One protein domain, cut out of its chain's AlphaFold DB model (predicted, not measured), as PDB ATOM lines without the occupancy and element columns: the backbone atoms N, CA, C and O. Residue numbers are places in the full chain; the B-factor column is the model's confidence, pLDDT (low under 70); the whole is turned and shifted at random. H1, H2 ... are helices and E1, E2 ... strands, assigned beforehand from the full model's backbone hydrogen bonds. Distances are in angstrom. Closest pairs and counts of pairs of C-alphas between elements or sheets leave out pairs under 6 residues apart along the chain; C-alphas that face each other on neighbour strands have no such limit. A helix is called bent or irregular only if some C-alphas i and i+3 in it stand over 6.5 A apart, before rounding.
ATOM      1  N   SER A   4     156.106 195.702 167.343       96.00
ATOM      2  CA  SER A   4     157.254 196.396 167.933       96.00
ATOM      3  C   SER A   4     158.534 195.590 167.731       96.00
ATOM      4  O   SER A   4     159.580 196.154 167.412       96.00
ATOM      5  N   GLU A   5     158.446 194.266 167.850       95.44
ATOM      6  CA  GLU A   5     159.563 193.361 167.572       95.44
ATOM      7  C   GLU A   5     159.912 193.334 166.082       95.44
ATOM      8  O   GLU A   5     161.091 193.378 165.734       95.44
ATOM      9  N   VAL A   6     158.911 193.352 165.191       92.62
ATOM     10  CA  VAL A   6     159.142 193.476 163.739       92.62
ATOM     11  C   VAL A   6     159.867 194.785 163.412       92.62
ATOM     12  O   VAL A   6     160.822 194.795 162.633       92.62
ATOM     13  N   ALA A   7     159.456 195.897 164.026       93.81
ATOM     14  CA  ALA A   7     160.123 197.183 163.845       93.81
ATOM     15  C   ALA A   7     161.577 197.152 164.349       93.81
ATOM     16  O   ALA A   7     162.480 197.610 163.647       93.81
ATOM     17  N   ALA A   8     161.820 196.572 165.529       94.69
ATOM     18  CA  ALA A   8     163.163 196.421 166.083       94.69
ATOM     19  C   ALA A   8     164.062 195.544 165.193       94.69
ATOM     20  O   ALA A   8     165.198 195.928 164.905       94.69
ATOM     21  N   LEU A   9     163.542 194.415 164.699       92.62
ATOM     22  CA  LEU A   9     164.245 193.520 163.778       92.62
ATOM     23  C   LEU A   9     164.682 194.261 162.508       92.62
ATOM     24  O   LEU A   9     165.853 194.209 162.131       92.62
ATOM     25  N   ASN A  10     163.767 195.012 161.890       90.94
ATOM     26  CA  ASN A  10     164.055 195.787 160.683       90.94
ATOM     27  C   ASN A  10     165.135 196.855 160.917       90.94
ATOM     28  O   ASN A  10     165.986 197.069 160.052       90.94
ATOM     29  N   ILE A  11     165.147 197.499 162.090       94.25
ATOM     30  CA  ILE A  11     166.191 198.466 162.464       94.25
ATOM     31  C   ILE A  11     167.555 197.777 162.597       94.25
ATOM     32  O   ILE A  11     168.548 198.299 162.088       94.25
ATOM     33  N   ILE A  12     167.619 196.613 163.253       91.81
ATOM     34  CA  ILE A  12     168.863 195.840 163.402       91.81
ATOM     35  C   ILE A  12     169.390 195.425 162.026       91.81
ATOM     36  O   ILE A  12     170.555 195.674 161.714       91.81
ATOM     37  N   PHE A  13     168.523 194.861 161.181       90.12
ATOM     38  CA  PHE A  13     168.893 194.405 159.843       90.12
ATOM     39  C   PHE A  13     169.398 195.565 158.988       90.12
ATOM     40  O   PHE A  13     170.478 195.479 158.409       90.12
ATOM     41  N   SER A  14     168.683 196.693 158.995       91.81
ATOM     42  CA  SER A  14     169.104 197.907 158.295       91.81
ATOM     43  C   SER A  14     170.467 198.407 158.779       91.81
ATOM     44  O   SER A  14     171.349 198.678 157.964       91.81
ATOM     45  N   ARG A  15     170.680 198.472 160.099       95.00
ATOM     46  CA  ARG A  15     171.937 198.950 160.692       95.00
ATOM     47  C   ARG A  15     173.131 198.062 160.340       95.00
ATOM     48  O   ARG A  15     174.250 198.566 160.287       95.00
ATOM     49  N   TRP A  16     172.917 196.762 160.148       92.19
ATOM     50  CA  TRP A  16     173.975 195.796 159.830       92.19
ATOM     51  C   TRP A  16     174.079 195.481 158.331       92.19
ATOM     52  O   TRP A  16     174.916 194.674 157.940       92.19
ATOM     53  N   GLY A  17     173.258 196.113 157.485       90.69
ATOM     54  CA  GLY A  17     173.220 195.827 156.049       90.69
ATOM     55  C   GLY A  17     172.720 194.415 155.723       90.69
ATOM     56  O   GLY A  17     173.039 193.881 154.664       90.69
ATOM     57  N   LEU A  18     171.961 193.806 156.635       86.69
ATOM     58  CA  LEU A  18     171.370 192.486 156.463       86.69
ATOM     59  C   LEU A  18     170.026 192.584 155.744       86.69
ATOM     60  O   LEU A  18     169.313 193.585 155.826       86.69
ATOM     61  N   GLN A  19     169.669 191.503 155.064       82.88
ATOM     62  CA  GLN A  19     168.354 191.294 154.473       82.88
ATOM     63  C   GLN A  19     167.850 189.930 154.924       82.88
ATOM     64  O   GLN A  19     168.637 188.995 155.077       82.88
ATOM     65  N   ALA A  20     166.545 189.822 155.154       78.00
ATOM     66  CA  ALA A  20     165.941 188.533 155.451       78.00
ATOM     67  C   ALA A  20     166.091 187.606 154.242       78.00
ATOM     68  O   ALA A  20     165.894 188.032 153.100       78.00
ATOM     69  N   SER A  21     166.446 186.348 154.490       75.38
ATOM     70  CA  SER A  21     166.543 185.380 153.407       75.38
ATOM     71  C   SER A  21     165.142 184.939 152.976       75.38
ATOM     72  O   SER A  21     164.205 184.845 153.776       75.38
ATOM     73  N   ALA A  22     165.003 184.618 151.690       73.19
ATOM     74  CA  ALA A  22     163.773 184.039 151.160       73.19
ATOM     75  C   ALA A  22     163.468 182.650 151.756       73.19
ATOM     76  O   ALA A  22     162.378 182.134 151.545       73.19
ATOM     77  N   ALA A  23     164.405 182.046 152.498       65.75
ATOM     78  CA  ALA A  23     164.204 180.753 153.144       65.75
ATOM     79  C   ALA A  23     163.201 180.823 154.309       65.75
ATOM     80  O   ALA A  23     162.582 179.813 154.635       65.75
ATOM     81  N   TRP A  24     163.014 181.999 154.923       66.06
ATOM     82  CA  TRP A  24     162.098 182.161 156.059       66.06
ATOM     83  C   TRP A  24     161.230 183.427 156.016       66.06
ATOM     84  O   TRP A  24     160.234 183.480 156.729       66.06
ATOM     85  N   ASN A  25     161.523 184.418 155.164       64.31
ATOM     86  CA  ASN A  25     160.692 185.620 155.019       64.31
ATOM     87  C   ASN A  25     160.009 185.697 153.641       64.31
ATOM     88  O   ASN A  25     160.339 186.536 152.807       64.31
ATOM     89  N   ILE A  26     159.063 184.788 153.391       58.06
ATOM     90  CA  ILE A  26     158.360 184.670 152.097       58.06
ATOM     91  C   ILE A  26     157.130 185.594 152.032       58.06
ATOM     92  O   ILE A  26     156.753 186.060 150.960       58.06
ATOM     93  N   SER A  27     156.500 185.877 153.177       63.16
ATOM     94  CA  SER A  27     155.223 186.602 153.266       63.16
ATOM     95  C   SER A  27     155.345 188.043 153.772       63.16
ATOM     96  O   SER A  27     154.359 188.777 153.746       63.16
ATOM     97  N   GLY A  28     156.522 188.449 154.264       70.94
ATOM     98  CA  GLY A  28     156.682 189.670 155.057       70.94
ATOM     99  C   GLY A  28     156.306 189.497 156.535       70.94
ATOM    100  O   GLY A  28     156.503 190.429 157.314       70.94
ATOM    101  N   GLU A  29     155.803 188.321 156.942       85.56
ATOM    102  CA  GLU A  29     155.654 187.951 158.350       85.56
ATOM    103  C   GLU A  29     156.898 187.183 158.833       85.56
ATOM    104  O   GLU A  29     157.117 186.042 158.416       85.56
ATOM    105  N   PRO A  30     157.697 187.758 159.750       87.56
ATOM    106  CA  PRO A  30     158.976 187.170 160.138       87.56
ATOM    107  C   PRO A  30     158.841 185.887 160.973       87.56
ATOM    108  O   PRO A  30     159.707 185.024 160.888       87.56
ATOM    109  N   CYS A  31     157.758 185.711 161.741       90.38
ATOM    110  CA  CYS A  31     157.510 184.473 162.490       90.38
ATOM    111  C   CYS A  31     156.659 183.486 161.685       90.38
ATOM    112  O   CYS A  31     155.553 183.137 162.082       90.38
ATOM    113  N   SER A  32     157.180 183.043 160.544       86.94
ATOM    114  CA  SER A  32     156.540 182.035 159.701       86.94
ATOM    115  C   SER A  32     157.551 180.981 159.229       86.94
ATOM    116  O   SER A  32     158.763 181.168 159.341       86.94
ATOM    117  N   GLY A  33     157.058 179.828 158.760       86.62
ATOM    118  CA  GLY A  33     157.897 178.736 158.250       86.62
ATOM    119  C   GLY A  33     158.991 178.298 159.233       86.62
ATOM    120  O   GLY A  33     158.705 177.989 160.393       86.62
ATOM    121  N   ALA A  34     160.246 178.345 158.772       87.31
ATOM    122  CA  ALA A  34     161.426 177.928 159.533       87.31
ATOM    123  C   ALA A  34     161.613 178.678 160.869       87.31
ATOM    124  O   ALA A  34     162.264 178.171 161.785       87.31
ATOM    125  N   ALA A  35     161.026 179.872 161.020       89.56
ATOM    126  CA  ALA A  35     161.116 180.646 162.255       89.56
ATOM    127  C   ALA A  35     160.286 180.058 163.414       89.56
ATOM    128  O   ALA A  35     160.577 180.353 164.572       89.56
ATOM    129  N   ILE A  36     159.275 179.229 163.127       90.25
ATOM    130  CA  ILE A  36     158.349 178.670 164.136       90.25
ATOM    131  C   ILE A  36     158.334 177.138 164.181       90.25
ATOM    132  O   ILE A  36     157.758 176.560 165.099       90.25
ATOM    133  N   ASP A  37     158.940 176.470 163.200       88.31
ATOM    134  CA  ASP A  37     158.986 175.011 163.136       88.31
ATOM    135  C   ASP A  37     160.241 174.425 163.822       88.31
ATOM    136  O   ASP A  37     160.980 175.110 164.535       88.31
ATOM    137  N   GLY A  38     160.484 173.128 163.616       86.12
ATOM    138  CA  GLY A  38     161.638 172.412 164.169       86.12
ATOM    139  C   GLY A  38     162.968 172.630 163.439       86.12
ATOM    140  O   GLY A  38     163.943 171.983 163.808       86.12
ATOM    141  N   THR A  39     163.034 173.487 162.414       87.56
ATOM    142  CA  THR A  39     164.253 173.728 161.626       87.56
ATOM    143  C   THR A  39     165.357 174.292 162.517       87.56
ATOM    144  O   THR A  39     165.138 175.272 163.233       87.56
ATOM    145  N   ASP A  40     166.546 173.693 162.478       85.75
ATOM    146  CA  ASP A  40     167.714 174.202 163.196       85.75
ATOM    147  C   ASP A  40     168.372 175.332 162.393       85.75
ATOM    148  O   ASP A  40     169.120 175.096 161.446       85.75
ATOM    149  N   ILE A  41     168.069 176.571 162.778       84.25
ATOM    150  CA  ILE A  41     168.619 177.776 162.144       84.25
ATOM    151  C   ILE A  41     170.012 178.153 162.671       84.25
ATOM    152  O   ILE A  41     170.706 178.974 162.069       84.25
ATOM    153  N   ASP A  42     170.412 177.600 163.818       80.94
ATOM    154  CA  ASP A  42     171.661 177.959 164.485       80.94
ATOM    155  C   ASP A  42     172.837 177.269 163.779       80.94
ATOM    156  O   ASP A  42     173.889 177.889 163.561       80.94
ATOM    157  N   SER A  43     172.622 176.015 163.371       83.88
ATOM    158  CA  SER A  43     173.624 175.149 162.743       83.88
ATOM    159  C   SER A  43     173.740 175.307 161.224       83.88
ATOM    160  O   SER A  43     174.778 174.946 160.669       83.88
ATOM    161  N   ASP A  44     172.718 175.839 160.547       80.56
ATOM    162  CA  ASP A  44     172.701 175.966 159.086       80.56
ATOM    163  C   ASP A  44     173.187 177.359 158.625       80.56
ATOM    164  O   ASP A  44     172.502 178.366 158.833       80.56
ATOM    165  N   PRO A  45     174.375 177.465 157.999       80.00
ATOM    166  CA  PRO A  45     174.884 178.734 157.493       80.00
ATOM    167  C   PRO A  45     174.082 179.288 156.308       80.00
ATOM    168  O   PRO A  45     174.132 180.497 156.091       80.00
ATOM    169  N   GLU A  46     173.337 178.462 155.567       79.50
ATOM    170  CA  GLU A  46     172.514 178.917 154.436       79.50
ATOM    171  C   GLU A  46     171.233 179.624 154.895       79.50
ATOM    172  O   GLU A  46     170.667 180.439 154.163       79.50
ATOM    173  N   LEU A  47     170.797 179.368 156.133       79.19
ATOM    174  CA  LEU A  47     169.640 180.035 156.726       79.19
ATOM    175  C   LEU A  47     169.981 181.411 157.308       79.19
ATOM    176  O   LEU A  47     169.076 182.227 157.487       79.19
ATOM    177  N   LYS A  48     171.260 181.712 157.568       82.25
ATOM    178  CA  LYS A  48     171.677 182.970 158.205       82.25
ATOM    179  C   LYS A  48     171.581 184.163 157.232       82.25
ATOM    180  O   LYS A  48     172.020 184.057 156.088       82.25
ATOM    181  N   PRO A  49     171.105 185.338 157.686       83.50
ATOM    182  CA  PRO A  49     170.544 185.609 159.013       83.50
ATOM    183  C   PRO A  49     169.136 185.010 159.151       83.50
ATOM    184  O   PRO A  49     168.342 185.119 158.220       83.50
ATOM    185  N   ALA A  50     168.823 184.423 160.308       87.81
ATOM    186  CA  ALA A  50     167.537 183.794 160.622       87.81
ATOM    187  C   ALA A  50     167.057 184.211 162.012       87.81
ATOM    188  O   ALA A  50     167.818 184.769 162.791       87.81
ATOM    189  N   ILE A  51     165.794 183.937 162.324       90.44
ATOM    190  CA  ILE A  51     165.222 184.199 163.645       90.44
ATOM    191  C   ILE A  51     164.439 182.980 164.132       90.44
ATOM    192  O   ILE A  51     163.932 182.205 163.318       90.44
ATOM    193  N   LYS A  52     164.282 182.839 165.451       92.12
ATOM    194  CA  LYS A  52     163.272 181.944 166.038       92.12
ATOM    195  C   LYS A  52     162.204 182.733 166.753       92.12
ATOM    196  O   LYS A  52     162.488 183.745 167.396       92.12
ATOM    197  N   CYS A  53     160.989 182.208 166.685       93.38
ATOM    198  CA  CYS A  53     159.839 182.765 167.356       93.38
ATOM    199  C   CYS A  53     159.128 181.737 168.234       93.38
ATOM    200  O   CYS A  53     159.094 180.547 167.929       93.38
ATOM    201  N   ASP A  54     158.513 182.228 169.303       94.62
ATOM    202  CA  ASP A  54     157.561 181.498 170.132       94.62
ATOM    203  C   ASP A  54     156.155 182.060 169.890       94.62
ATOM    204  O   ASP A  54     155.913 183.247 170.098       94.62
ATOM    205  N   CYS A  55     155.231 181.212 169.437       95.00
ATOM    206  CA  CYS A  55     153.834 181.567 169.172       95.00
ATOM    207  C   CYS A  55     152.871 180.966 170.207       95.00
ATOM    208  O   CYS A  55     151.745 180.606 169.873       95.00
ATOM    209  N   SER A  56     153.297 180.778 171.457       95.44
ATOM    210  CA  SER A  56     152.425 180.278 172.530       95.44
ATOM    211  C   SER A  56     151.630 181.393 173.223       95.44
ATOM    212  O   SER A  56     150.674 181.121 173.954       95.44
ATOM    213  N   TYR A  57     151.982 182.661 172.977       95.44
ATOM    214  CA  TYR A  57     151.396 183.804 173.670       95.44
ATOM    215  C   TYR A  57     149.949 184.083 173.238       95.44
ATOM    216  O   TYR A  57     149.586 183.985 172.066       95.44
ATOM    217  N   ASN A  58     149.121 184.464 174.218       94.62
ATOM    218  CA  ASN A  58     147.720 184.861 174.049       94.62
ATOM    219  C   ASN A  58     146.912 183.892 173.163       94.62
ATOM    220  O   ASN A  58     146.401 184.269 172.109       94.62
ATOM    221  N   ALA A  59     146.846 182.620 173.572       94.69
ATOM    222  CA  ALA A  59     146.179 181.550 172.820       94.69
ATOM    223  C   ALA A  59     146.704 181.396 171.376       94.69
ATOM    224  O   ALA A  59     145.929 181.192 170.444       94.69
ATOM    225  N   SER A  60     148.023 181.513 171.200       92.06
ATOM    226  CA  SER A  60     148.711 181.406 169.908       92.06
ATOM    227  C   SER A  60     148.313 182.438 168.854       92.06
ATOM    228  O   SER A  60     148.459 182.204 167.656       92.06
ATOM    229  N   THR A  61     147.839 183.604 169.296       92.44
ATOM    230  CA  THR A  61     147.504 184.726 168.403       92.44
ATOM    231  C   THR A  61     148.643 185.728 168.238       92.44
ATOM    232  O   THR A  61     148.634 186.514 167.292       92.44
ATOM    233  N   VAL A  62     149.641 185.702 169.128       94.31
ATOM    234  CA  VAL A  62     150.825 186.566 169.057       94.31
ATOM    235  C   VAL A  62     152.077 185.702 169.106       94.31
ATOM    236  O   VAL A  62     152.186 184.785 169.919       94.31
ATOM    237  N   CYS A  63     153.026 186.024 168.231       95.06
ATOM    238  CA  CYS A  63     154.345 185.409 168.198       95.06
ATOM    239  C   CYS A  63     155.401 186.414 168.634       95.06
ATOM    240  O   CYS A  63     155.373 187.551 168.146       95.06
ATOM    241  N   HIS A  64     156.331 185.952 169.464       96.06
ATOM    242  CA  HIS A  64     157.466 186.716 169.956       96.06
ATOM    243  C   HIS A  64     158.782 186.211 169.377       96.06
ATOM    244  O   HIS A  64     159.020 185.004 169.368       96.06
ATOM    245  N   ILE A  65     159.649 187.114 168.922       93.94
ATOM    246  CA  ILE A  65     161.015 186.777 168.500       93.94
ATOM    247  C   ILE A  65     161.836 186.429 169.744       93.94
ATOM    248  O   ILE A  65     162.014 187.251 170.640       93.94
ATOM    249  N   THR A  66     162.366 185.209 169.798       93.94
ATOM    250  CA  THR A  66     163.145 184.711 170.941       93.94
ATOM    251  C   THR A  66     164.633 184.574 170.642       93.94
ATOM    252  O   THR A  66     165.425 184.524 171.584       93.94
ATOM    253  N   ARG A  67     165.035 184.524 169.358       89.81
ATOM    254  CA  ARG A  67     166.445 184.458 168.919       89.81
ATOM    255  C   ARG A  67     166.672 185.142 167.565       89.81
ATOM    256  O   ARG A  67     165.745 185.196 166.755       89.81
ATOM    257  N   LEU A  68     167.910 185.601 167.350       86.88
ATOM    258  CA  LEU A  68     168.469 186.236 166.143       86.88
ATOM    259  C   LEU A  68     169.770 185.538 165.726       86.88
ATOM    260  O   LEU A  68     170.446 185.028 166.650       86.88
TER     261      LEU A  68
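Overview. This is residues 4 to 68 of the 68 residues of an uncharacterized protein of Aegilops tauschii subsp. strangulata (UniProt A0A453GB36). A narrow ribbon of two antiparallel strands, E1 and E2, has the very short helix H2 at the turn where E1 leads into E2, and a longer helix, H1, lies on the E2 side of the ribbon, near it with residues 4 to 9 and running on past the end of E2. Between H1 and E1 a long, irregular stretch, residues 17 to 51, winds over one face of the ribbon and swings out beyond E1 before it enters that strand. The printed part has 65 residues with two named helices and two named strands, in the order H1, E1, H2, E2 along the chain; the sheet order is E1 - E2. The class is mixed, helices and strands, but under half of the residues are in named elements. The whole is compact, with a radius of gyration of the C-alphas of 11.5 A, and the C-alphas span 34 by 25 by 19 A.

Arrangement. Begin with H1, residues 4 to 16, and look from there to E2, residues 62 to 67. The closest C-alphas of the two are those of Glu 5 and Ile 65, 6.8 A apart, and the centres of H1 and E2 are 13.5 A apart. Within 10 A, H1 and E2 have 8 pairs of C-alphas, made by residues 4 to 9 of H1. Next find E1, residues 52 to 56, the antiparallel neighbour of E2; the angle between their N-to-C directions is 146 degrees. Among the C-alphas that face each other are those of Cys 53 and Ile 65, 4.3 A apart, and those of Cys 55 and Cys 63, 4.0 A apart. Look at the backbone here: N 54 and O 64 are 2.8 A apart, and N 64 and O 54 are also 2.8 A apart, both within hydrogen-bond range. Nearer the other end of the pair, N 52 and O 67 are within hydrogen-bond range at 3.1 A. H2, residues 57 to 60, stands between the two strands in the chain, with a tight link on either side. The closest C-alphas of H2 and E2 are those of Tyr 57 and Cys 63, 6.4 A apart. H1 and H2 are apart. In H1 every O i to N i+4 pair is within hydrogen-bond range; H2 is too short for such a pair, and its one O i to N i+3 pair is within range.

Along the chain. Find C-alpha 4 at (157.254, 196.396, 167.933), where H1 begins; from there the helix runs 18.6 A to C-alpha 16 at (173.975, 195.796, 159.830). Read on through residues 17 to 51, where you will meet no named element, to Lys 52. E1 begins there, with its C-alpha at (163.272, 181.944, 166.038), and covers 12.8 A to Ser 56. H2 follows at once from Tyr 57 to Ser 60, 5.2 A. After Thr 61, E2 runs 15.8 A from Val 62 to Arg 67, whose C-alpha stands at (166.445, 184.458, 168.919).

Size, cuts and confidence. The two C-alphas farthest apart are those of Gly 17 and Ala 59, at 34.9 A, while the first and last printed C-alphas, of Ser 4 and Leu 68, are 15.2 A apart. Leu 68 is also the chain's last residue. The printed part has no cut. The link from H1 to E1 is long, with 35 residues, and their C-alphas lie 3 to 16 A from the mean of all C-alphas. Look in the B-factor column for the model's confidence: the mean pLDDT of the printed part is 86.8, and residues 23 to 27, inside that long link, are under 70.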